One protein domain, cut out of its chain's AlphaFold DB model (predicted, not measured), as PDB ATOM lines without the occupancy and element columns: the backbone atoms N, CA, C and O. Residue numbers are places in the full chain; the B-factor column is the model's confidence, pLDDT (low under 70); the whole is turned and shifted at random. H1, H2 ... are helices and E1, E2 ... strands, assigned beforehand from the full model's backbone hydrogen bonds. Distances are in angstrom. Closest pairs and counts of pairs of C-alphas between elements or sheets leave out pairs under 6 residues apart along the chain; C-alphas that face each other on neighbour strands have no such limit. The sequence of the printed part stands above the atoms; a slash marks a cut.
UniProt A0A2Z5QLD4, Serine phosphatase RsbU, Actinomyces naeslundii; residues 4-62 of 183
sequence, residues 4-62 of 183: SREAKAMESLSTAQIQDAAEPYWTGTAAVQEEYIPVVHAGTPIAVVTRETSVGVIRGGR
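This is residues 4 to 62 of the 183 residues of the protein "Serine phosphatase RsbU" of Actinomyces naeslundii (UniProt A0A2Z5QLD4). The body is a long two-stranded hairpin, E1 and E2, with one short helix, H1, packed over one face of it. The stretch from H1 to E1 folds back along E1 and is tied to it by two short pairings, while residues 56 to 62 trail off from the end of E2 on the side of the hairpin away from H1. The printed part has 59 residues with one named helix and two named strands, in the order H1, E1, E2; the sheet is E1 - E2, antiparallel, and the class is mixed, helices and strands. The whole is loose, with a radius of gyration of the C-alphas of 13.4 A, and flat, spanning 40 by 29 by 13 A.

Begin with E1, residues 31 to 41: find C-alpha 31 at (49.715, 88.255, 15.284), from where the strand runs 32.2 A to C-alpha 41. E2, residues 44 to 55, comes back over 31.6 A and ends at C-alpha 55, (45.582, 91.114, 14.633). At residue 47 you will find that E2 bends by 57 degrees. Look then for H1, residues 4 to 15, which begins at C-alpha 4, (50.369, 75.879, 4.029), and measures 16.5 A.

Look first at the hairpin of E1 and E2, antiparallel at 161 degrees between their directions. The C-alphas of residues 36 and 50 face each other at 4.7 A. Backbone N 35 and O 51 are within hydrogen-bond range at 2.9 A, and so are N 49 and O 37 at 2.8 A. Turn next to H1, where every O i to N i+4 pair is within hydrogen-bond range. Its closest C-alphas to E1 are those of Leu 13 and Pro 38, 5.7 A apart. Its closest to E2 are those of Leu 13 and Pro 45, also 5.7 A apart. Beside E1, residues 19 to 20 pair with residues 35 to 36, antiparallel, and residues 25 to 26 pair with residues 31 to 32, also antiparallel.

The two C-alphas farthest apart are those of Gly 28 and Ala 42, 40.1 A. From the first printed C-alpha, Ser 4, to the last, Arg 62 at (39.273, 106.281, 13.955), is 33.9 A. The printed part has no cut. The link from H1 to E1, residues 16 to 30, is long and has no named element; the link from E1 to E2 is tight, with 2 residues. In the B-factor column the mean pLDDT of the printed part is 87.7, and residues 56 to 62 are under 70, where the model's confidence is low.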
ATOM      1  N   SER A   4      51.757  75.498   3.733       81.88
ATOM      2  CA  SER A   4      50.369  75.879   4.029       81.88
ATOM      3  C   SER A   4      49.912  77.118   3.255       81.88
ATOM      4  O   SER A   4      48.773  77.166   2.795       81.88
ATOM      5  N   ARG A   5      50.808  78.096   3.062       87.06
ATOM      6  CA  ARG A   5      50.515  79.306   2.284       87.06
ATOM      7  C   ARG A   5      50.378  78.999   0.799       87.06
ATOM      8  O   ARG A   5      49.502  79.535   0.133       87.06
ATOM      9  N   GLU A   6      51.236  78.122   0.285       89.19
ATOM     10  CA  GLU A   6      51.173  77.679  -1.109       89.19
ATOM     11  C   GLU A   6      49.872  76.919  -1.395       89.19
ATOM     12  O   GLU A   6      49.216  77.187  -2.398       89.19
ATOM     13  N   ALA A   7      49.443  76.046  -0.476       91.94
ATOM     14  CA  ALA A   7      48.173  75.337  -0.593       91.94
ATOM     15  C   ALA A   7      46.974  76.300  -0.646       91.94
ATOM     16  O   ALA A   7      46.116  76.151  -1.514       91.94
ATOM     17  N   LYS A   8      46.940  77.319   0.224       93.38
ATOM     18  CA  LYS A   8      45.868  78.328   0.236       93.38
ATOM     19  C   LYS A   8      45.871  79.220  -1.000       93.38
ATOM     20  O   LYS A   8      44.812  79.482  -1.568       93.38
ATOM     21  N   ALA A   9      47.048  79.626  -1.471       94.00
ATOM     22  CA  ALA A   9      47.169  80.352  -2.729       94.00
ATOM     23  C   ALA A   9      46.672  79.503  -3.914       94.00
ATOM     24  O   ALA A   9      45.920  79.996  -4.751       94.00
ATOM     25  N   MET A  10      47.024  78.216  -3.968       95.38
ATOM     26  CA  MET A  10      46.562  77.306  -5.020       95.38
ATOM     27  C   MET A  10      45.046  77.061  -4.960       95.38
ATOM     28  O   MET A  10      44.376  77.005  -5.990       95.38
ATOM     29  N   GLU A  11      44.485  76.950  -3.757       96.06
ATOM     30  CA  GLU A  11      43.040  76.850  -3.541       96.06
ATOM     31  C   GLU A  11      42.319  78.109  -4.042       96.06
ATOM     32  O   GLU A  11      41.376  78.008  -4.825       96.06
ATOM     33  N   SER A  12      42.806  79.300  -3.682       96.81
ATOM     34  CA  SER A  12      42.257  80.572  -4.168       96.81
ATOM     35  C   SER A  12      42.317  80.679  -5.696       96.81
ATOM     36  O   SER A  12      41.320  81.006  -6.342       96.81
ATOM     37  N   LEU A  13      43.458  80.310  -6.288       96.44
ATOM     38  CA  LEU A  13      43.659  80.338  -7.735       96.44
ATOM     39  C   LEU A  13      42.735  79.356  -8.471       96.44
ATOM     40  O   LEU A  13      42.188  79.696  -9.513       96.44
ATOM     41  N   SER A  14      42.548  78.146  -7.942       96.81
ATOM     42  CA  SER A  14      41.716  77.116  -8.582       96.81
ATOM     43  C   SER A  14      40.215  77.361  -8.425       96.81
ATOM     44  O   SER A  14      39.447  77.023  -9.325       96.81
ATOM     45  N   THR A  15      39.789  77.959  -7.311       96.19
ATOM     46  CA  THR A  15      38.370  78.231  -7.022       96.19
ATOM     47  C   THR A  15      37.900  79.596  -7.512       96.19
ATOM     48  O   THR A  15      36.693  79.815  -7.593       96.19
ATOM     49  N   ALA A  16      38.823  80.508  -7.832       95.88
ATOM     50  CA  ALA A  16      38.522  81.918  -8.079       95.88
ATOM     51  C   ALA A  16      37.799  82.584  -6.891       95.88
ATOM     52  O   ALA A  16      36.943  83.443  -7.086       95.88
ATOM     53  N   GLN A  17      38.103  82.161  -5.660       96.31
ATOM     54  CA  GLN A  17      37.511  82.702  -4.434       96.31
ATOM     55  C   GLN A  17      38.589  83.220  -3.481       96.31
ATOM     56  O   GLN A  17      39.717  82.713  -3.453       96.31
ATOM     57  N   ILE A  18      38.226  84.232  -2.692       97.00
ATOM     58  CA  ILE A  18      39.060  84.727  -1.598       97.00
ATOM     59  C   ILE A  18      39.151  83.631  -0.531       97.00
ATOM     60  O   ILE A  18      38.150  82.997  -0.202       97.00
ATOM     61  N   GLN A  19      40.361  83.376  -0.035       96.25
ATOM     62  CA  GLN A  19      40.620  82.369   0.993       96.25
ATOM     63  C   GLN A  19      41.303  83.004   2.194       96.25
ATOM     64  O   GLN A  19      42.331  83.658   2.043       96.25
ATOM     65  N   ASP A  20      40.806  82.725   3.391       93.44
ATOM     66  CA  ASP A  20      41.484  83.097   4.626       93.44
ATOM     67  C   ASP A  20      42.486  82.025   5.062       93.44
ATOM     68  O   ASP A  20      42.270  80.813   4.909       93.44
ATOM     69  N   ALA A  21      43.593  82.465   5.660       88.62
ATOM     70  CA  ALA A  21      44.417  81.577   6.463       88.62
ATOM     71  C   ALA A  21      43.617  81.072   7.670       88.62
ATOM     72  O   ALA A  21      42.899  81.829   8.322       88.62
ATOM     73  N   ALA A  22      43.777  79.782   7.978       82.19
ATOM     74  CA  ALA A  22      43.011  79.117   9.029       82.19
ATOM     75  C   ALA A  22      43.239  79.734  10.418       82.19
ATOM     76  O   ALA A  22      42.303  79.833  11.205       82.19
ATOM     77  N   GLU A  23      44.473  80.145  10.714       83.00
ATOM     78  CA  GLU A  23      44.837  80.747  11.993       83.00
ATOM     79  C   GLU A  23      45.850  81.881  11.778       83.00
ATOM     80  O   GLU A  23      46.762  81.731  10.951       83.00
ATOM     81  N   PRO A  24      45.741  82.993  12.529       85.00
ATOM     82  CA  PRO A  24      46.783  84.005  12.559       85.00
ATOM     83  C   PRO A  24      48.109  83.401  13.027       85.00
ATOM     84  O   PRO A  24      48.144  82.640  13.997       85.00
ATOM     85  N   TYR A  25      49.221  83.792  12.408       83.62
ATOM     86  CA  TYR A  25      50.551  83.371  12.852       83.62
ATOM     87  C   TYR A  25      51.301  84.523  13.526       83.62
ATOM     88  O   TYR A  25      51.090  85.700  13.231       83.62
ATOM     89  N   TRP A  26      52.189  84.192  14.464       82.88
ATOM     90  CA  TRP A  26      52.970  85.187  15.194       82.88
ATOM     91  C   TRP A  26      54.248  85.553  14.432       82.88
ATOM     92  O   TRP A  26      55.052  84.679  14.110       82.88
ATOM     93  N   THR A  27      54.475  86.844  14.183       81.56
ATOM     94  CA  THR A  27      55.693  87.353  13.516       81.56
ATOM     95  C   THR A  27      56.812  87.730  14.491       81.56
ATOM     96  O   THR A  27      57.861  88.219  14.079       81.56
ATOM     97  N   GLY A  28      56.600  87.529  15.795       82.12
ATOM     98  CA  GLY A  28      57.492  87.981  16.866       82.12
ATOM     99  C   GLY A  28      57.016  89.275  17.528       82.12
ATOM    100  O   GLY A  28      57.167  89.421  18.738       82.12
ATOM    101  N   THR A  29      56.392  90.176  16.765       81.69
ATOM    102  CA  THR A  29      55.915  91.486  17.245       81.69
ATOM    103  C   THR A  29      54.395  91.625  17.241       81.69
ATOM    104  O   THR A  29      53.859  92.383  18.047       81.69
ATOM    105  N   ALA A  30      53.697  90.906  16.361       83.31
ATOM    106  CA  ALA A  30      52.244  90.905  16.275       83.31
ATOM    107  C   ALA A  30      51.722  89.564  15.744       83.31
ATOM    108  O   ALA A  30      52.450  88.799  15.104       83.31
ATOM    109  N   ALA A  31      50.439  89.303  15.983       87.31
ATOM    110  CA  ALA A  31      49.715  88.255  15.284       87.31
ATOM    111  C   ALA A  31      49.352  88.795  13.900       87.31
ATOM    112  O   ALA A  31      48.983  89.962  13.781       87.31
ATOM    113  N   VAL A  32      49.475  87.986  12.855       89.00
ATOM    114  CA  VAL A  32      49.160  88.370  11.477       89.00
ATOM    115  C   VAL A  32      48.145  87.390  10.912       89.00
ATOM    116  O   VAL A  32      48.397  86.187  10.883       89.00
ATOM    117  N   GLN A  33      47.002  87.923  10.486       90.62
ATOM    118  CA  GLN A  33      46.014  87.227   9.672       90.62
ATOM    119  C   GLN A  33      46.403  87.391   8.208       90.62
ATOM    120  O   GLN A  33      46.757  88.492   7.782       90.62
ATOM    121  N   GLU A  34      46.314  86.309   7.445       93.12
ATOM    122  CA  GLU A  34      46.529  86.349   6.003       93.12
ATOM    123  C   GLU A  34      45.244  86.031   5.264       93.12
ATOM    124  O   GLU A  34      44.461  85.181   5.689       93.12
ATOM    125  N   GLU A  35      45.098  86.664   4.116       95.38
ATOM    126  CA  GLU A  35      44.046  86.398   3.155       95.38
ATOM    127  C   GLU A  35      44.662  86.317   1.753       95.38
ATOM    128  O   GLU A  35      45.649  86.987   1.438       95.38
ATOM    129  N   TYR A  36      44.097  85.459   0.917       97.06
ATOM    130  CA  TYR A  36      44.552  85.144  -0.427       97.06
ATOM    131  C   TYR A  36      43.458  85.558  -1.406       97.06
ATOM    132  O   TYR A  36      42.397  84.937  -1.465       97.06
ATOM    133  N   ILE A  37      43.721  86.621  -2.157       98.06
ATOM    134  CA  ILE A  37      42.770  87.259  -3.064       98.06
ATOM    135  C   ILE A  37      43.157  86.877  -4.496       98.06
ATOM    136  O   ILE A  37      44.251  87.244  -4.941       98.06
ATOM    137  N   PRO A  38      42.310  86.153  -5.243       98.12
ATOM    138  CA  PRO A  38      42.612  85.830  -6.627       98.12
ATOM    139  C   PRO A  38      42.538  87.104  -7.474       98.12
ATOM    140  O   PRO A  38      41.712  87.981  -7.243       98.12
ATOM    141  N   VAL A  39      43.398  87.206  -8.480       98.06
ATOM    142  CA  VAL A  39      43.324  88.249  -9.505       98.06
ATOM    143  C   VAL A  39      42.681  87.626 -10.725       98.06
ATOM    144  O   VAL A  39      43.304  86.795 -11.393       98.06
ATOM    145  N   VAL A  40      41.433  87.994 -11.002       97.44
ATOM    146  CA  VAL A  40      40.665  87.438 -12.116       97.44
ATOM    147  C   VAL A  40      40.717  88.379 -13.311       97.44
ATOM    148  O   VAL A  40      40.467  89.573 -13.208       97.44
ATOM    149  N   HIS A  41      41.039  87.828 -14.477       95.06
ATOM    150  CA  HIS A  41      41.014  88.541 -15.741       95.06
ATOM    151  C   HIS A  41      40.191  87.754 -16.757       95.06
ATOM    152  O   HIS A  41      40.466  86.582 -17.006       95.06
ATOM    153  N   ALA A  42      39.166  88.392 -17.331       92.31
ATOM    154  CA  ALA A  42      38.259  87.762 -18.294       92.31
ATOM    155  C   ALA A  42      37.705  86.402 -17.803       92.31
ATOM    156  O   ALA A  42      37.682  85.418 -18.540       92.31
ATOM    157  N   GLY A  43      37.313  86.336 -16.525       92.88
ATOM    158  CA  GLY A  43      36.787  85.124 -15.885       92.88
ATOM    159  C   GLY A  43      37.831  84.053 -15.544       92.88
ATOM    160  O   GLY A  43      37.464  82.997 -15.044       92.88
ATOM    161  N   THR A  44      39.120  84.308 -15.790       95.94
ATOM    162  CA  THR A  44      40.215  83.379 -15.481       95.94
ATOM    163  C   THR A  44      41.096  83.938 -14.359       95.94
ATOM    164  O   THR A  44      41.624  85.041 -14.506       95.94
ATOM    165  N   PRO A  45      41.303  83.211 -13.247       97.19
ATOM    166  CA  PRO A  45      42.306  83.568 -12.247       97.19
ATOM    167  C   PRO A  45      43.720  83.486 -12.835       97.19
ATOM    168  O   PRO A  45      44.116  82.448 -13.363       97.19
ATOM    169  N   ILE A  46      44.488  84.574 -12.748       97.00
ATOM    170  CA  ILE A  46      45.844  84.673 -13.323       97.00
ATOM    171  C   ILE A  46      46.943  84.849 -12.272       97.00
ATOM    172  O   ILE A  46      48.117  84.624 -12.562       97.00
ATOM    173  N   ALA A  47      46.582  85.271 -11.061       97.19
ATOM    174  CA  ALA A  47      47.503  85.469  -9.948       97.19
ATOM    175  C   ALA A  47      46.752  85.424  -8.612       97.19
ATOM    176  O   ALA A  47      45.523  85.372  -8.583       97.19
ATOM    177  N   VAL A  48      47.501  85.483  -7.511       97.56
ATOM    178  CA  VAL A  48      46.969  85.635  -6.153       97.56
ATOM    179  C   VAL A  48      47.749  86.736  -5.443       97.56
ATOM    180  O   VAL A  48      48.980  86.752  -5.479       97.56
ATOM    181  N   VAL A  49      47.031  87.651  -4.799       96.56
ATOM    182  CA  VAL A  49      47.575  88.651  -3.878       96.56
ATOM    183  C   VAL A  49      47.406  88.130  -2.458       96.56
ATOM    184  O   VAL A  49      46.311  87.738  -2.070       96.56
ATOM    185  N   THR A  50      48.476  88.148  -1.666       95.12
ATOM    186  CA  THR A  50      48.392  87.865  -0.230       95.12
ATOM    187  C   THR A  50      48.268  89.176   0.537       95.12
ATOM    188  O   THR A  50      49.147  90.035   0.447       95.12
ATOM    189  N   ARG A  51      47.179  89.331   1.291       93.38
ATOM    190  CA  ARG A  51      46.934  90.453   2.200       93.38
ATOM    191  C   ARG A  51      47.276  90.020   3.621       93.38
ATOM    192  O   ARG A  51      46.653  89.115   4.158       93.38
ATOM    193  N   GLU A  52      48.262  90.672   4.227       91.56
ATOM    194  CA  GLU A  52      48.669  90.429   5.614       91.56
ATOM    195  C   GLU A  52      48.162  91.568   6.516       91.56
ATOM    196  O   GLU A  52      48.510  92.736   6.318       91.56
ATOM    197  N   THR A  53      47.359  91.238   7.528       88.50
ATOM    198  CA  THR A  53      46.778  92.202   8.474       88.50
ATOM    199  C   THR A  53      47.171  91.854   9.903       88.50
ATOM    200  O   THR A  53      46.981  90.731  10.361       88.50
ATOM    201  N   SER A  54      47.705  92.821  10.651       85.50
ATOM    202  CA  SER A  54      48.044  92.613  12.063       85.50
ATOM    203  C   SER A  54      46.785  92.506  12.936       85.50
ATOM    204  O   SER A  54      45.969  93.425  12.963       85.50
ATOM    205  N   VAL A  55      46.667  91.420  13.694       79.31
ATOM    206  CA  VAL A  55      45.582  91.114  14.633       79.31
ATOM    207  C   VAL A  55      45.981  91.529  16.048       79.31
ATOM    208  O   VAL A  55      47.127  91.358  16.463       79.31
ATOM    209  N   GLY A  56      45.032  92.072  16.814       64.94
ATOM    210  CA  GLY A  56      45.228  92.382  18.236       64.94
ATOM    211  C   GLY A  56      46.088  93.618  18.519       64.94
ATOM    212  O   GLY A  56      46.252  94.000  19.676       64.94
ATOM    213  N   VAL A  57      46.594  94.289  17.482       63.25
ATOM    214  CA  VAL A  57      47.126  95.644  17.618       63.25
ATOM    215  C   VAL A  57      45.928  96.579  17.694       63.25
ATOM    216  O   VAL A  57      45.201  96.730  16.713       63.25
ATOM    217  N   ILE A  58      45.716  97.215  18.850       54.06
ATOM    218  CA  ILE A  58      44.794  98.350  18.958       54.06
ATOM    219  C   ILE A  58      45.402  99.481  18.122       54.06
ATOM    220  O   ILE A  58      46.130 100.338  18.622       54.06
ATOM    221  N   ARG A  59      45.132  99.474  16.815       59.84
ATOM    222  CA  ARG A  59      45.119 100.706  16.032       59.84
ATOM    223  C   ARG A  59      44.046 101.539  16.713       59.84
ATOM    224  O   ARG A  59      42.965 101.012  16.952       59.84
ATOM    225  N   GLY A  60      44.367 102.748  17.163       52.47
ATOM    226  CA  GLY A  60      43.432 103.624  17.879       52.47
ATOM    227  C   GLY A  60      42.287 104.062  16.966       52.47
ATOM    228  O   GLY A  60      42.230 105.232  16.594       52.47
ATOM    229  N   GLY A  61      41.446 103.098  16.584       52.78
ATOM    230  CA  GLY A  61      40.690 103.062  15.346       52.78
ATOM    231  C   GLY A  61      39.810 104.280  15.237       52.78
ATOM    232  O   GLY A  61      38.880 104.464  16.023       52.78
ATOM    233  N   ARG A  62      40.127 105.140  14.276       60.25
ATOM    234  CA  ARG A  62      39.273 106.281  13.955       60.25
ATOM    235  C   ARG A  62      38.205 105.814  12.973       60.25
ATOM    236  O   ARG A  62      38.489 105.005  12.099       60.25
TER     237      ARG A  62